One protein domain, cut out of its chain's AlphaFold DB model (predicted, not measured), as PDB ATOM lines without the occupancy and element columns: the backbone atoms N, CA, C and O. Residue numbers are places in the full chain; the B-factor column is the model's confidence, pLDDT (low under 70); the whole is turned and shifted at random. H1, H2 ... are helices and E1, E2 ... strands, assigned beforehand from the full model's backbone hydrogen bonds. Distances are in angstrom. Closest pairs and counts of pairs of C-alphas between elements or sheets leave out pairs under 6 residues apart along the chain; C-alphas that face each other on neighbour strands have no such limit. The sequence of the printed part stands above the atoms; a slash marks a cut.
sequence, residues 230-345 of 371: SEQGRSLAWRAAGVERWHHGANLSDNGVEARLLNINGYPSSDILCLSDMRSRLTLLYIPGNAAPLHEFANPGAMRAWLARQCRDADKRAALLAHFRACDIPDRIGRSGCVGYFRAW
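AT A GLANCE: This is residues 230 to 345 of the 371 residues of an uncharacterized protein of Pseudomonas asiatica (UniProt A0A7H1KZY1). A strongly twisted four-stranded sheet fills the middle of a long body, with H1 packed across one face at one end and H2 on the other face, three layers in all. H3 and H4 make a helical pair past the sheet, at the end of the long axis away from H1. There are 116 residues printed, with four named helices and four named strands in the order H1 E1 E2 E3 E4 H2 H3 H4; the class is mixed, helices and strands. The sheet, in the order E1 E2 E3 E4, is antiparallel throughout and forms a meander, each strand the antiparallel neighbour of the one before. The whole is compact, with a radius of gyration of the C-alphas of 15.5 A, yet only just a rod, spanning 50 by 25 by 24 A.

HOW THE PARTS SIT: Start at H1, residues 231 to 240, which is on the sheet of E1 (257 to 264), E2 (267 to 277), E3 (283 to 286) and E4 (294 to 297), at a height over the sheet of 8.4 A. It runs across the strands, at 66 degrees to E3 on the local plane; its closest C-alphas to E2 are those of Leu 236 and Asp 277, 6.6 A. In the hairpin E1 and E2, look for N 260 and O 274, 2.9 A apart and within hydrogen-bond range. E1 bends by 53 degrees at residue 261 and E2 by 100 degrees at residue 270. The hairpin E2 and E3 has N 275 and O 284 at 2.8 A, and the hairpin E3 and E4 has N 285 and O 295 at 2.9 A, both within hydrogen-bond range. Next comes H2, residues 300 to 310, on the opposite face of the sheet from H1; its closest C-alphas to E4 are those of Met 303 and Phe 297, 5.7 A. H3, residues 314 to 321, is not on the sheet and is close to H2 but not clearly touching, with the C-alphas of Gln 310 and Lys 316 closest at 6.3 A. H4, residues 338 to 344, only just touches H3, with 3 pairs of C-alphas within 8 A, the closest being Leu 321 and Cys 338 at 7.6 A; they form a helical hairpin, opposite ways at a steep tilt of 39 degrees. In H1, H2, H3 and H4 every O i to N i+4 pair is within hydrogen-bond range.

IN THESE COORDINATES: Find C-alpha 231 at (208.966, 144.350, 228.324), where H1 begins its 14.1 A. E1 covers 20.7 A and E2 23.1 A, while E3 and E4 have four residues each. H2 begins at C-alpha 300, at (226.532, 139.692, 225.420), and covers 15.3 A; after the shorter H3, H4 ends at C-alpha 344, at (241.355, 142.545, 210.525).

THE WHOLE: Look to the C-alphas of Arg 245 and Ile 333, the two farthest apart, at 51.3 A. The printed part has no cut; the links H1 to E1 and H3 to H4 are long, 16 residues each. Confidence is low, with pLDDT under 70, at residues 245 to 249 and 329 to 345, which include H4.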
ATOM      1  N   SER A 230     211.320 144.512 224.017       95.75
ATOM      2  CA  SER A 230     210.522 143.670 224.903       95.75
ATOM      3  C   SER A 230     210.223 144.378 226.226       95.75
ATOM      4  O   SER A 230     210.874 145.351 226.609       95.75
ATOM      5  N   GLU A 231     209.252 143.857 226.975       94.62
ATOM      6  CA  GLU A 231     208.966 144.350 228.324       94.62
ATOM      7  C   GLU A 231     210.158 144.156 229.277       94.62
ATOM      8  O   GLU A 231     210.445 145.026 230.098       94.62
ATOM      9  N   GLN A 232     210.906 143.057 229.123       94.69
ATOM     10  CA  GLN A 232     212.120 142.800 229.903       94.69
ATOM     11  C   GLN A 232     213.230 143.794 229.543       94.69
ATOM     12  O   GLN A 232     213.904 144.313 230.433       94.69
ATOM     13  N   GLY A 233     213.380 144.116 228.254       95.62
ATOM     14  CA  GLY A 233     214.285 145.158 227.777       95.62
ATOM     15  C   GLY A 233     213.900 146.541 228.305       95.62
ATOM     16  O   GLY A 233     214.748 147.281 228.800       95.62
ATOM     17  N   ARG A 234     212.607 146.881 228.298       95.62
ATOM     18  CA  ARG A 234     212.115 148.138 228.877       95.62
ATOM     19  C   ARG A 234     212.411 148.235 230.374       95.62
ATOM     20  O   ARG A 234     212.943 149.253 230.808       95.62
ATOM     21  N   SER A 235     212.114 147.185 231.142       94.56
ATOM     22  CA  SER A 235     212.420 147.128 232.579       94.56
ATOM     23  C   SER A 235     213.923 147.268 232.841       94.56
ATOM     24  O   SER A 235     214.328 148.077 233.671       94.56
ATOM     25  N   LEU A 236     214.778 146.567 232.084       95.69
ATOM     26  CA  LEU A 236     216.236 146.697 232.200       95.69
ATOM     27  C   LEU A 236     216.707 148.144 231.965       95.69
ATOM     28  O   LEU A 236     217.504 148.666 232.744       95.69
ATOM     29  N   ALA A 237     216.183 148.822 230.942       95.25
ATOM     30  CA  ALA A 237     216.489 150.230 230.693       95.25
ATOM     31  C   ALA A 237     215.985 151.153 231.820       95.25
ATOM     32  O   ALA A 237     216.695 152.067 232.232       95.25
ATOM     33  N   TRP A 238     214.785 150.921 232.357       94.31
ATOM     34  CA  TRP A 238     214.230 151.725 233.452       94.31
ATOM     35  C   TRP A 238     214.998 151.559 234.766       94.31
ATOM     36  O   TRP A 238     215.222 152.551 235.460       94.31
ATOM     37  N   ARG A 239     215.463 150.344 235.080       93.62
ATOM     38  CA  ARG A 239     216.371 150.088 236.212       93.62
ATOM     39  C   ARG A 239     217.713 150.776 236.035       93.62
ATOM     40  O   ARG A 239     218.223 151.353 236.990       93.62
ATOM     41  N   ALA A 240     218.255 150.758 234.817       92.44
ATOM     42  CA  ALA A 240     219.500 151.454 234.504       92.44
ATOM     43  C   ALA A 240     219.384 152.977 234.691       92.44
ATOM     44  O   ALA A 240     220.340 153.620 235.109       92.44
ATOM     45  N   ALA A 241     218.208 153.547 234.417       90.56
ATOM     46  CA  ALA A 241     217.926 154.969 234.604       90.56
ATOM     47  C   ALA A 241     217.409 155.329 236.014       90.56
ATOM     48  O   ALA A 241     217.165 156.503 236.282       90.56
ATOM     49  N   GLY A 242     217.200 154.349 236.902       87.44
ATOM     50  CA  GLY A 242     216.708 154.563 238.271       87.44
ATOM     51  C   GLY A 242     215.236 154.986 238.385       87.44
ATOM     52  O   GLY A 242     214.825 155.487 239.430       87.44
ATOM     53  N   VAL A 243     214.431 154.800 237.333       85.44
ATOM     54  CA  VAL A 243     213.016 155.236 237.287       85.44
ATOM     55  C   VAL A 243     212.012 154.114 237.558       85.44
ATOM     56  O   VAL A 243     210.805 154.356 237.603       85.44
ATOM     57  N   GLU A 244     212.473 152.873 237.723       79.44
ATOM     58  CA  GLU A 244     211.585 151.754 238.029       79.44
ATOM     59  C   GLU A 244     211.174 151.765 239.508       79.44
ATOM     60  O   GLU A 244     212.022 151.827 240.392       79.44
ATOM     61  N   ARG A 245     209.862 151.660 239.770       60.09
ATOM     62  CA  ARG A 245     209.211 151.848 241.087       60.09
ATOM     63  C   ARG A 245     209.801 151.069 242.274       60.09
ATOM     64  O   ARG A 245     209.489 151.407 243.409       60.09
ATOM     65  N   TRP A 246     210.554 150.001 242.026       58.53
ATOM     66  CA  TRP A 246     211.019 149.062 243.055       58.53
ATOM     67  C   TRP A 246     212.543 148.871 243.063       58.53
ATOM     68  O   TRP A 246     213.054 148.059 243.829       58.53
ATOM     69  N   HIS A 247     213.270 149.621 242.230       59.34
ATOM     70  CA  HIS A 247     214.719 149.512 242.062       59.34
ATOM     71  C   HIS A 247     215.350 150.907 242.123       59.34
ATOM     72  O   HIS A 247     215.563 151.563 241.104       59.34
ATOM     73  N   HIS A 248     215.610 151.358 243.353       62.44
ATOM     74  CA  HIS A 248     216.195 152.667 243.669       62.44
ATOM     75  C   HIS A 248     217.528 152.547 244.417       62.44
ATOM     76  O   HIS A 248     217.908 153.452 245.161       62.44
ATOM     77  N   GLY A 249     218.231 151.421 244.267       64.25
ATOM     78  CA  GLY A 249     219.580 151.305 244.801       64.25
ATOM     79  C   GLY A 249     220.466 152.396 244.204       64.25
ATOM     80  O   GLY A 249     220.370 152.688 243.008       64.25
ATOM     81  N   ALA A 250     221.307 153.010 245.038       70.94
ATOM     82  CA  ALA A 250     222.231 154.052 244.595       70.94
ATOM     83  C   ALA A 250     223.228 153.520 243.546       70.94
ATOM     84  O   ALA A 250     223.702 154.285 242.708       70.94
ATOM     85  N   ASN A 251     223.503 152.208 243.559       83.12
ATOM     86  CA  ASN A 251     224.337 151.537 242.567       83.12
ATOM     87  C   ASN A 251     223.499 150.712 241.582       83.12
ATOM     88  O   ASN A 251     222.527 150.049 241.947       83.12
ATOM     89  N   LEU A 252     223.944 150.657 240.326       86.06
ATOM     90  CA  LEU A 252     223.294 149.865 239.272       86.06
ATOM     91  C   LEU A 252     223.255 148.361 239.588       86.06
ATOM     92  O   LEU A 252     222.274 147.690 239.263       86.06
ATOM     93  N   SER A 253     224.282 147.847 240.272       86.75
ATOM     94  CA  SER A 253     224.359 146.451 240.718       86.75
ATOM     95  C   SER A 253     223.216 146.071 241.656       86.75
ATOM     96  O   SER A 253     222.689 144.964 241.562       86.75
ATOM     97  N   ASP A 254     222.789 147.001 242.510       86.88
ATOM     98  CA  ASP A 254     221.697 146.795 243.470       86.88
ATOM     99  C   ASP A 254     220.353 146.685 242.734       86.88
ATOM    100  O   ASP A 254     219.440 145.972 243.148       86.88
ATOM    101  N   ASN A 255     220.270 147.317 241.562       89.25
ATOM    102  CA  ASN A 255     219.148 147.205 240.637       89.25
ATOM    103  C   ASN A 255     219.279 145.976 239.709       89.25
ATOM    104  O   ASN A 255     218.467 145.780 238.803       89.25
ATOM    105  N   GLY A 256     220.286 145.118 239.912       92.12
ATOM    106  CA  GLY A 256     220.552 143.940 239.081       92.12
ATOM    107  C   GLY A 256     221.007 144.280 237.660       92.12
ATOM    108  O   GLY A 256     220.813 143.469 236.750       92.12
ATOM    109  N   VAL A 257     221.570 145.477 237.465       94.88
ATOM    110  CA  VAL A 257     222.029 145.994 236.176       94.88
ATOM    111  C   VAL A 257     223.545 146.112 236.169       94.88
ATOM    112  O   VAL A 257     224.156 146.758 237.015       94.88
ATOM    113  N   GLU A 258     224.153 145.543 235.142       95.38
ATOM    114  CA  GLU A 258     225.544 145.771 234.802       95.38
ATOM    115  C   GLU A 258     225.623 146.734 233.612       95.38
ATOM    116  O   GLU A 258     225.183 146.398 232.514       95.38
ATOM    117  N   ALA A 259     226.192 147.925 233.811       94.12
ATOM    118  CA  ALA A 259     226.363 148.922 232.755       94.12
ATOM    119  C   ALA A 259     227.839 149.158 232.451       94.12
ATOM    120  O   ALA A 259     228.660 149.298 233.358       94.12
ATOM    121  N   ARG A 260     228.181 149.210 231.165       95.00
ATOM    122  CA  ARG A 260     229.545 149.457 230.689       95.00
ATOM    123  C   ARG A 260     229.496 150.262 229.395       95.00
ATOM    124  O   ARG A 260     228.571 150.081 228.608       95.00
ATOM    125  N   LEU A 261     230.506 151.083 229.125       95.62
ATOM    126  CA  LEU A 261     230.707 151.598 227.767       95.62
ATOM    127  C   LEU A 261     231.116 150.444 226.846       95.62
ATOM    128  O   LEU A 261     231.823 149.520 227.267       95.62
ATOM    129  N   LEU A 262     230.675 150.488 225.588       95.19
ATOM    130  CA  LEU A 262     231.149 149.551 224.576       95.19
ATOM    131  C   LEU A 262     232.669 149.684 224.473       95.19
ATOM    132  O   LEU A 262     233.180 150.746 224.141       95.19
ATOM    133  N   ASN A 263     233.386 148.602 224.751       91.50
ATOM    134  CA  ASN A 263     234.837 148.565 224.663       91.50
ATOM    135  C   ASN A 263     235.250 147.586 223.565       91.50
ATOM    136  O   ASN A 263     234.882 146.407 223.602       91.50
ATOM    137  N   ILE A 264     236.008 148.086 222.593       86.69
ATOM    138  CA  ILE A 264     236.559 147.299 221.497       86.69
ATOM    139  C   ILE A 264     238.076 147.352 221.615       86.69
ATOM    140  O   ILE A 264     238.687 148.397 221.431       86.69
ATOM    141  N   ASN A 265     238.688 146.209 221.926       81.75
ATOM    142  CA  ASN A 265     240.143 146.054 222.005       81.75
ATOM    143  C   ASN A 265     240.854 147.058 222.944       81.75
ATOM    144  O   ASN A 265     241.948 147.530 222.649       81.75
ATOM    145  N   GLY A 266     240.227 147.409 224.070       84.38
ATOM    146  CA  GLY A 266     240.778 148.360 225.038       84.38
ATOM    147  C   GLY A 266     240.385 149.816 224.785       84.38
ATOM    148  O   GLY A 266     240.624 150.650 225.654       84.38
ATOM    149  N   TYR A 267     239.731 150.114 223.661       86.19
ATOM    150  CA  TYR A 267     239.212 151.439 223.344       86.19
ATOM    151  C   TYR A 267     237.741 151.531 223.770       86.19
ATOM    152  O   TYR A 267     236.890 150.869 223.166       86.19
ATOM    153  N   PRO A 268     237.404 152.292 224.829       91.56
ATOM    154  CA  PRO A 268     236.017 152.549 225.184       91.56
ATOM    155  C   PRO A 268     235.400 153.569 224.220       91.56
ATOM    156  O   PRO A 268     236.027 154.568 223.869       91.56
ATOM    157  N   SER A 269     234.151 153.332 223.831       95.00
ATOM    158  CA  SER A 269     233.303 154.326 223.176       95.00
ATOM    159  C   SER A 269     233.062 155.517 224.103       95.00
ATOM    160  O   SER A 269     233.075 155.378 225.326       95.00
ATOM    161  N   SER A 270     232.830 156.683 223.509       93.56
ATOM    162  CA  SER A 270     232.485 157.916 224.212       93.56
ATOM    163  C   SER A 270     231.047 157.916 224.745       93.56
ATOM    164  O   SER A 270     230.768 158.627 225.706       93.56
ATOM    165  N   ASP A 271     230.133 157.156 224.135       94.44
ATOM    166  CA  ASP A 271     228.688 157.307 224.367       94.44
ATOM    167  C   ASP A 271     227.843 156.025 224.187       94.44
ATOM    168  O   ASP A 271     226.703 155.981 224.659       94.44
ATOM    169  N   ILE A 272     228.360 154.964 223.554       96.75
ATOM    170  CA  ILE A 272     227.619 153.705 223.384       96.75
ATOM    171  C   ILE A 272     227.620 152.917 224.696       96.75
ATOM    172  O   ILE A 272     228.671 152.494 225.188       96.75
ATOM    173  N   LEU A 273     226.427 152.628 225.218       96.31
ATOM    174  CA  LEU A 273     226.234 151.886 226.466       96.31
ATOM    175  C   LEU A 273     225.828 150.433 226.204       96.31
ATOM    176  O   LEU A 273     224.952 150.142 225.393       96.31
ATOM    177  N   CYS A 274     226.433 149.518 226.954       97.38
ATOM    178  CA  CYS A 274     226.045 148.118 227.074       97.38
ATOM    179  C   CYS A 274     225.433 147.902 228.463       97.38
ATOM    180  O   CYS A 274     226.139 148.005 229.467       97.38
ATOM    181  N   LEU A 275     224.142 147.582 228.522       97.50
ATOM    182  CA  LEU A 275     223.408 147.294 229.755       97.50
ATOM    183  C   LEU A 275     223.066 145.809 229.779       97.50
ATOM    184  O   LEU A 275     222.490 145.305 228.823       97.50
ATOM    185  N   SER A 276     223.419 145.086 230.833       97.62
ATOM    186  CA  SER A 276     223.134 143.657 230.971       97.62
ATOM    187  C   SER A 276     222.384 143.380 232.263       97.62
ATOM    188  O   SER A 276     222.765 143.866 233.325       97.62
ATOM    189  N   ASP A 277     221.344 142.560 232.186       96.50
ATOM    190  CA  ASP A 277     220.707 142.010 233.373       96.50
ATOM    191  C   ASP A 277     221.622 140.955 234.011       96.50
ATOM    192  O   ASP A 277     222.116 140.040 233.341       96.50
ATOM    193  N   MET A 278     221.866 141.069 235.314       94.62
ATOM    194  CA  MET A 278     222.786 140.171 236.018       94.62
ATOM    195  C   MET A 278     222.236 138.747 236.194       94.62
ATOM    196  O   MET A 278     223.024 137.822 236.387       94.62
ATOM    197  N   ARG A 279     220.916 138.549 236.106       92.69
ATOM    198  CA  ARG A 279     220.242 137.254 236.289       92.69
ATOM    199  C   ARG A 279     219.962 136.571 234.953       92.69
ATOM    200  O   ARG A 279     220.406 135.449 234.737       92.69
ATOM    201  N   SER A 280     219.249 137.240 234.049       95.25
ATOM    202  CA  SER A 280     218.829 136.679 232.757       95.25
ATOM    203  C   SER A 280     219.901 136.782 231.675       95.25
ATOM    204  O   SER A 280     219.796 136.117 230.648       95.25
ATOM    205  N   ARG A 281     220.932 137.611 231.895       96.44
ATOM    206  CA  ARG A 281     221.974 137.969 230.915       96.44
ATOM    207  C   ARG A 281     221.459 138.748 229.704       96.44
ATOM    208  O   ARG A 281     222.285 139.099 228.862       96.44
ATOM    209  N   LEU A 282     220.165 139.082 229.640       97.81
ATOM    210  CA  LEU A 282     219.591 139.957 228.615       97.81
ATOM    211  C   LEU A 282     220.444 141.222 228.485       97.81
ATOM    212  O   LEU A 282     220.794 141.834 229.490       97.81
ATOM    213  N   THR A 283     220.809 141.592 227.262       98.06
ATOM    214  CA  THR A 283     221.721 142.706 226.996       98.06
ATOM    215  C   THR A 283     221.067 143.726 226.077       98.06
ATOM    216  O   THR A 283     220.565 143.366 225.015       98.06
ATOM    217  N   LEU A 284     221.129 144.999 226.451       98.12
ATOM    218  CA  LEU A 284     220.788 146.136 225.607       98.12
ATOM    219  C   LEU A 284     222.062 146.849 225.173       98.12
ATOM    220  O   LEU A 284     222.921 147.162 225.996       98.12
ATOM    221  N   LEU A 285     222.149 147.150 223.885       97.94
ATOM    222  CA  LEU A 285     223.125 148.075 223.332       97.94
ATOM    223  C   LEU A 285     222.397 149.372 222.979       97.94
ATOM    224  O   LEU A 285     221.517 149.367 222.118       97.94
ATOM    225  N   TYR A 286     222.756 150.462 223.641       97.75
ATOM    226  CA  TYR A 286     222.246 151.795 223.346       97.75
ATOM    227  C   TYR A 286     223.260 152.559 222.497       97.75
ATOM    228  O   TYR A 286     224.368 152.830 222.955       97.75
ATOM    229  N   ILE A 287     222.867 152.896 221.269       96.56
ATOM    230  CA  ILE A 287     223.650 153.676 220.309       96.56
ATOM    231  C   ILE A 287     222.926 155.014 220.091       96.56
ATOM    232  O   ILE A 287     221.919 155.043 219.368       96.56
ATOM    233  N   PRO A 288     223.382 156.113 220.723       94.00
ATOM    234  CA  PRO A 288     222.803 157.439 220.520       94.00
ATOM    235  C   PRO A 288     222.765 157.834 219.034       94.00
ATOM    236  O   PRO A 288     223.623 157.437 218.254       94.00
ATOM    237  N   GLY A 289     221.754 158.599 218.617       88.00
ATOM    238  CA  GLY A 289     221.639 159.096 217.234       88.00
ATOM    239  C   GLY A 289     221.170 158.077 216.183       88.00
ATOM    240  O   GLY A 289     220.818 158.469 215.073       88.00
ATOM    241  N   ASN A 290     221.087 156.786 216.514       88.44
ATOM    242  CA  ASN A 290     220.544 155.770 215.609       88.44
ATOM    243  C   ASN A 290     219.010 155.907 215.464       88.44
ATOM    244  O   ASN A 290     218.315 156.315 216.393       88.44
ATOM    245  N   ALA A 291     218.446 155.516 214.316       84.94
ATOM    246  CA  ALA A 291     216.997 155.526 214.082       84.94
ATOM    247  C   ALA A 291     216.231 154.591 215.044       84.94
ATOM    248  O   ALA A 291     215.085 154.868 215.411       84.94
ATOM    249  N   ALA A 292     216.881 153.503 215.471       89.44
ATOM    250  CA  ALA A 292     216.480 152.654 216.589       89.44
ATOM    251  C   ALA A 292     217.661 152.565 217.577       89.44
ATOM    252  O   ALA A 292     218.565 151.753 217.364       89.44
ATOM    253  N   PRO A 293     217.715 153.434 218.604       93.94
ATOM    254  CA  PRO A 293     218.861 153.516 219.510       93.94
ATOM    255  C   PRO A 293     219.125 152.260 220.341       93.94
ATOM    256  O   PRO A 293     220.282 151.949 220.604       93.94
ATOM    257  N   LEU A 294     218.085 151.545 220.769       96.88
ATOM    258  CA  LEU A 294     218.209 150.363 221.625       96.88
ATOM    259  C   LEU A 294     218.139 149.078 220.808       96.88
ATOM    260  O   LEU A 294     217.155 148.833 220.111       96.88
ATOM    261  N   HIS A 295     219.152 148.232 220.957       96.81
ATOM    262  CA  HIS A 295     219.209 146.896 220.369       96.81
ATOM    263  C   HIS A 295     219.222 145.858 221.483       96.81
ATOM    264  O   HIS A 295     220.094 145.892 222.349       96.81
ATOM    265  N   GLU A 296     218.253 144.948 221.462       97.56
ATOM    266  CA  GLU A 296     218.088 143.911 222.479       97.56
ATOM    267  C   GLU A 296     218.682 142.576 222.021       97.56
ATOM    268  O   GLU A 296     218.508 142.144 220.880       97.56
ATOM    269  N   PHE A 297     219.378 141.905 222.935       98.12
ATOM    270  CA  PHE A 297     220.034 140.629 222.702       98.12
ATOM    271  C   PHE A 297     219.808 139.685 223.877       98.12
ATOM    272  O   PHE A 297     219.807 140.096 225.036       98.12
ATOM    273  N   ALA A 298     219.737 138.385 223.587       96.81
ATOM    274  CA  ALA A 298     219.615 137.359 224.620       96.81
ATOM    275  C   ALA A 298     220.803 137.349 225.602       96.81
ATOM    276  O   ALA A 298     220.644 136.975 226.756       96.81
ATOM    277  N   ASN A 299     222.005 137.711 225.136       96.19
ATOM    278  CA  ASN A 299     223.217 137.773 225.951       96.19
ATOM    279  C   ASN A 299     224.328 138.605 225.277       96.19
ATOM    280  O   ASN A 299     224.244 138.889 224.072       96.19
ATOM    281  N   PRO A 300     225.431 138.917 225.991       94.69
ATOM    282  CA  PRO A 300     226.532 139.692 225.420       94.69
ATOM    283  C   PRO A 300     227.225 139.008 224.231       94.69
ATOM    284  O   PRO A 300     227.829 139.676 223.395       94.69
ATOM    285  N   GLY A 301     227.168 137.674 224.133       95.19
ATOM    286  CA  GLY A 301     227.713 136.928 222.996       95.19
ATOM    287  C   GLY A 301     226.943 137.190 221.703       95.19
ATOM    288  O   GLY A 301     227.556 137.461 220.670       95.19
ATOM    289  N   ALA A 302     225.610 137.187 221.779       97.19
ATOM    290  CA  ALA A 302     224.737 137.527 220.658       97.19
ATOM    291  C   ALA A 302     224.941 138.980 220.197       97.19
ATOM    292  O   ALA A 302     225.058 139.221 218.993       97.19
ATOM    293  N   MET A 303     225.086 139.916 221.145       97.00
ATOM    294  CA  MET A 303     225.423 141.316 220.864       97.00
ATOM    295  C   MET A 303     226.742 141.432 220.086       97.00
ATOM    296  O   MET A 303     226.774 142.048 219.022       97.00
ATOM    297  N   ARG A 304     227.824 140.792 220.559       93.75
ATOM    298  CA  ARG A 304     229.132 140.812 219.872       93.75
ATOM    299  C   ARG A 304     229.052 140.245 218.456       93.75
ATOM    300  O   ARG A 304     229.594 140.835 217.525       93.75
ATOM    301  N   ALA A 305     228.363 139.117 218.284       94.75
ATOM    302  CA  ALA A 305     228.193 138.497 216.973       94.75
ATOM    303  C   ALA A 305     227.398 139.396 216.011       94.75
ATOM    304  O   ALA A 305     227.718 139.462 214.825       94.75
ATOM    305  N   TRP A 306     226.374 140.095 216.509       95.81
ATOM    306  CA  TRP A 306     225.627 141.075 215.726       95.81
ATOM    307  C   TRP A 306     226.492 142.275 215.338       95.81
ATOM    308  O   TRP A 306     226.526 142.622 214.160       95.81
ATOM    309  N   LEU A 307     227.249 142.840 216.283       93.56
ATOM    310  CA  LEU A 307     228.131 143.984 216.040       93.56
ATOM    311  C   LEU A 307     229.172 143.667 214.956       93.56
ATOM    312  O   LEU A 307     229.338 144.432 214.007       93.56
ATOM    313  N   ALA A 308     229.792 142.486 215.035       90.31
ATOM    314  CA  ALA A 308     230.747 142.009 214.036       90.31
ATOM    315  C   ALA A 308     230.120 141.871 212.637       90.31
ATOM    316  O   ALA A 308     230.775 142.153 211.635       90.31
ATOM    317  N   ARG A 309     228.841 141.475 212.543       94.06
ATOM    318  CA  ARG A 309     228.120 141.448 211.260       94.06
ATOM    319  C   ARG A 309     227.855 142.851 210.722       94.06
ATOM    320  O   ARG A 309     228.023 143.045 209.523       94.06
ATOM    321  N   GLN A 310     227.479 143.811 211.572       91.06
ATOM    322  CA  GLN A 310     227.254 145.195 211.133       91.06
ATOM    323  C   GLN A 310     228.540 145.841 210.600       91.06
ATOM    324  O   GLN A 310     228.487 146.537 209.597       91.06
ATOM    325  N   CYS A 311     229.697 145.547 211.202       87.69
ATOM    326  CA  CYS A 311     230.988 146.127 210.807       87.69
ATOM    327  C   CYS A 311     231.515 145.667 209.434       87.69
ATOM    328  O   CYS A 311     232.506 146.220 208.949       87.69
ATOM    329  N   ARG A 312     230.880 144.661 208.810       87.88
ATOM    330  CA  ARG A 312     231.200 144.237 207.435       87.88
ATOM    331  C   ARG A 312     230.856 145.317 206.415       87.88
ATOM    332  O   ARG A 312     231.542 145.451 205.409       87.88
ATOM    333  N   ASP A 313     229.816 146.086 206.701       92.00
ATOM    334  CA  ASP A 313     229.396 147.230 205.911       92.00
ATOM    335  C   ASP A 313     230.306 148.431 206.216       92.00
ATOM    336  O   ASP A 313     230.614 148.720 207.378       92.00
ATOM    337  N   ALA A 314     230.806 149.085 205.166       87.12
ATOM    338  CA  ALA A 314     231.772 150.167 205.304       87.12
ATOM    339  C   ALA A 314     231.174 151.420 205.947       87.12
ATOM    340  O   ALA A 314     231.823 152.016 206.810       87.12
ATOM    341  N   ASP A 315     229.936 151.753 205.601       88.75
ATOM    342  CA  ASP A 315     229.251 152.943 206.093       88.75
ATOM    343  C   ASP A 315     228.838 152.744 207.548       88.75
ATOM    344  O   ASP A 315     229.060 153.611 208.394       88.75
ATOM    345  N   LYS A 316     228.347 151.549 207.897       88.56
ATOM    346  CA  LYS A 316     228.038 151.213 209.298       88.56
ATOM    347  C   LYS A 316     229.278 151.198 210.178       88.56
ATOM    348  O   LYS A 316     229.210 151.601 211.337       88.56
ATOM    349  N   ARG A 317     230.414 150.740 209.648       88.81
ATOM    350  CA  ARG A 317     231.693 150.792 210.361       88.81
ATOM    351  C   ARG A 317     232.156 152.235 210.566       88.81
ATOM    352  O   ARG A 317     232.602 152.556 211.662       88.81
ATOM    353  N   ALA A 318     232.035 153.094 209.555       86.31
ATOM    354  CA  ALA A 318     232.355 154.515 209.683       86.31
ATOM    355  C   ALA A 318     231.450 155.206 210.720       86.31
ATOM    356  O   ALA A 318     231.952 155.914 211.590       86.31
ATOM    357  N   ALA A 319     230.145 154.917 210.699       89.56
ATOM    358  CA  ALA A 319     229.197 155.413 211.692       89.56
ATOM    359  C   ALA A 319     229.540 154.931 213.113       89.56
ATOM    360  O   ALA A 319     229.538 155.726 214.046       89.56
ATOM    361  N   LEU A 320     229.907 153.655 213.285       90.19
ATOM    362  CA  LEU A 320     230.343 153.127 214.581       90.19
ATOM    363  C   LEU A 320     231.612 153.826 215.090       90.19
ATOM    364  O   LEU A 320     231.704 154.126 216.275       90.19
ATOM    365  N   LEU A 321     232.583 154.095 214.212       88.69
ATOM    366  CA  LEU A 321     233.832 154.772 214.572       88.69
ATOM    367  C   LEU A 321     233.618 156.210 215.065       88.69
ATOM    368  O   LEU A 321     234.401 156.671 215.891       88.69
ATOM    369  N   ALA A 322     232.552 156.889 214.631       89.69
ATOM    370  CA  ALA A 322     232.207 158.232 215.109       89.69
ATOM    371  C   ALA A 322     231.863 158.279 216.614       89.69
ATOM    372  O   ALA A 322     231.919 159.343 217.222       89.69
ATOM    373  N   HIS A 323     231.566 157.127 217.226       92.81
ATOM    374  CA  HIS A 323     231.308 156.982 218.663       92.81
ATOM    375  C   HIS A 323     232.574 156.748 219.504       92.81
ATOM    376  O   HIS A 323     232.486 156.486 220.707       92.81
ATOM    377  N   PHE A 324     233.760 156.787 218.896       90.69
ATOM    378  CA  PHE A 324     235.050 156.661 219.575       90.69
ATOM    379  C   PHE A 324     235.801 157.989 219.517       90.69
ATOM    380  O   PHE A 324     235.531 158.845 218.674       90.69
ATOM    381  N   ARG A 325     236.757 158.190 220.429       85.31
ATOM    382  CA  ARG A 325     237.545 159.426 220.445       85.31
ATOM    383  C   ARG A 325     238.362 159.538 219.166       85.31
ATOM    384  O   ARG A 325     238.996 158.573 218.751       85.31
ATOM    385  N   ALA A 326     238.439 160.741 218.601       77.88
ATOM    386  CA  ALA A 326     239.202 160.991 217.378       77.88
ATOM    387  C   ALA A 326     240.685 160.578 217.482       77.88
ATOM    388  O   ALA A 326     241.276 160.192 216.481       77.88
ATOM    389  N   CYS A 327     241.284 160.603 218.679       73.69
ATOM    390  CA  CYS A 327     242.657 160.141 218.910       73.69
ATOM    391  C   CYS A 327     242.835 158.615 218.836       73.69
ATOM    392  O   CYS A 327     243.953 158.153 218.624       73.69
ATOM    393  N   ASP A 328     241.755 157.847 218.989       72.56
ATOM    394  CA  ASP A 328     241.767 156.379 219.029       72.56
ATOM    395  C   ASP A 328     241.542 155.761 217.628       72.56
ATOM    396  O   ASP A 328     241.681 154.551 217.431       72.56
ATOM    397  N   ILE A 329     241.178 156.589 216.641       62.75
ATOM    398  CA  ILE A 329     240.829 156.177 215.272       62.75
ATOM    399  C   ILE A 329     242.068 155.941 214.378       62.75
ATOM    400  O   ILE A 329     242.068 154.933 213.665       62.75
ATOM    401  N   PRO A 330     243.123 156.790 214.374       58.97
ATOM    402  CA  PRO A 330     244.261 156.611 213.471       58.97
ATOM    403  C   PRO A 330     245.142 155.406 213.838       58.97
ATOM    404  O   PRO A 330     245.469 155.198 215.005       58.97
ATOM    405  N   ASP A 331     245.630 154.682 212.823       54.69
ATOM    406  CA  ASP A 331     246.776 153.769 212.947       54.69
ATOM    407  C   ASP A 331     248.055 154.599 213.157       54.69
ATOM    408  O   ASP A 331     248.794 154.907 212.219       54.69
ATOM    409  N   ARG A 332     248.317 155.029 214.394       37.66
ATOM    410  CA  ARG A 332     249.573 155.705 214.729       37.66
ATOM    411  C   ARG A 332     250.622 154.641 215.076       37.66
ATOM    412  O   ARG A 332     250.532 153.998 216.115       37.66
ATOM    413  N   ILE A 333     251.566 154.452 214.148       38.16
ATOM    414  CA  ILE A 333     252.850 153.724 214.225       38.16
ATOM    415  C   ILE A 333     253.058 152.951 215.546       38.16
ATOM    416  O   ILE A 333     253.404 153.530 216.573       38.16
ATOM    417  N   GLY A 334     252.874 151.625 215.496       45.25
ATOM    418  CA  GLY A 334     253.237 150.680 216.565       45.25
ATOM    419  C   GLY A 334     252.072 150.027 217.324       45.25
ATOM    420  O   GLY A 334     252.278 148.998 217.966       45.25
ATOM    421  N   ARG A 335     250.843 150.550 217.219       41.50
ATOM    422  CA  ARG A 335     249.602 149.864 217.633       41.50
ATOM    423  C   ARG A 335     248.577 149.989 216.512       41.50
ATOM    424  O   ARG A 335     248.382 151.083 215.994       41.50
ATOM    425  N   SER A 336     247.929 148.888 216.136       50.78
ATOM    426  CA  SER A 336     246.765 148.949 215.246       50.78
ATOM    427  C   SER A 336     245.663 149.740 215.956       50.78
ATOM    428  O   SER A 336     245.185 149.298 217.004       50.78
ATOM    429  N   GLY A 337     245.298 150.903 215.423       54.12
ATOM    430  CA  GLY A 337     244.176 151.707 215.894       54.12
ATOM    431  C   GLY A 337     242.841 151.003 215.640       54.12
ATOM    432  O   GLY A 337     242.787 149.897 215.084       54.12
ATOM    433  N   CYS A 338     241.734 151.644 216.028       50.31
ATOM    434  CA  CYS A 338     240.397 151.071 215.843       50.31
ATOM    435  C   CYS A 338     240.149 150.645 214.381       50.31
ATOM    436  O   CYS A 338     239.597 149.572 214.132       50.31
ATOM    437  N   VAL A 339     240.623 151.430 213.405       54.16
ATOM    438  CA  VAL A 339     240.449 151.164 211.966       54.16
ATOM    439  C   VAL A 339     241.129 149.868 211.518       54.16
ATOM    440  O   VAL A 339     240.477 149.041 210.868       54.16
ATOM    441  N   GLY A 340     242.402 149.662 211.870       52.81
ATOM    442  CA  GLY A 340     243.146 148.450 211.519       52.81
ATOM    443  C   GLY A 340     242.492 147.186 212.085       52.81
ATOM    444  O   GLY A 340     242.401 146.165 211.403       52.81
ATOM    445  N   TYR A 341     241.930 147.275 213.291       52.41
ATOM    446  CA  TYR A 341     241.256 146.152 213.939       52.41
ATOM    447  C   TYR A 341     239.900 145.804 213.312       52.41
ATOM    448  O   TYR A 341     239.634 144.631 213.037       52.41
ATOM    449  N   PHE A 342     239.055 146.796 213.007       52.09
ATOM    450  CA  PHE A 342     237.795 146.527 212.306       52.09
ATOM    451  C   PHE A 342     238.012 145.936 210.906       52.09
ATOM    452  O   PHE A 342     237.151 145.207 210.418       52.09
ATOM    453  N   ARG A 343     239.153 146.224 210.265       46.22
ATOM    454  CA  ARG A 343     239.552 145.598 208.996       46.22
ATOM    455  C   ARG A 343     240.049 144.156 209.165       46.22
ATOM    456  O   ARG A 343     239.856 143.359 208.256       46.22
ATOM    457  N   ALA A 344     240.660 143.818 210.302       42.72
ATOM    458  CA  ALA A 344     241.355 142.545 210.525       42.72
ATOM    459  C   ALA A 344     240.567 141.491 211.333       42.72
ATOM    460  O   ALA A 344     241.118 140.428 211.611       42.72
ATOM    461  N   TRP A 345     239.314 141.749 211.731       38.16
ATOM    462  CA  TRP A 345     238.533 140.852 212.599       38.16
ATOM    463  C   TRP A 345     238.390 139.424 212.005       38.16
ATOM    464  O   TRP A 345     237.620 139.237 211.055       38.16
TER     465      TRP A 345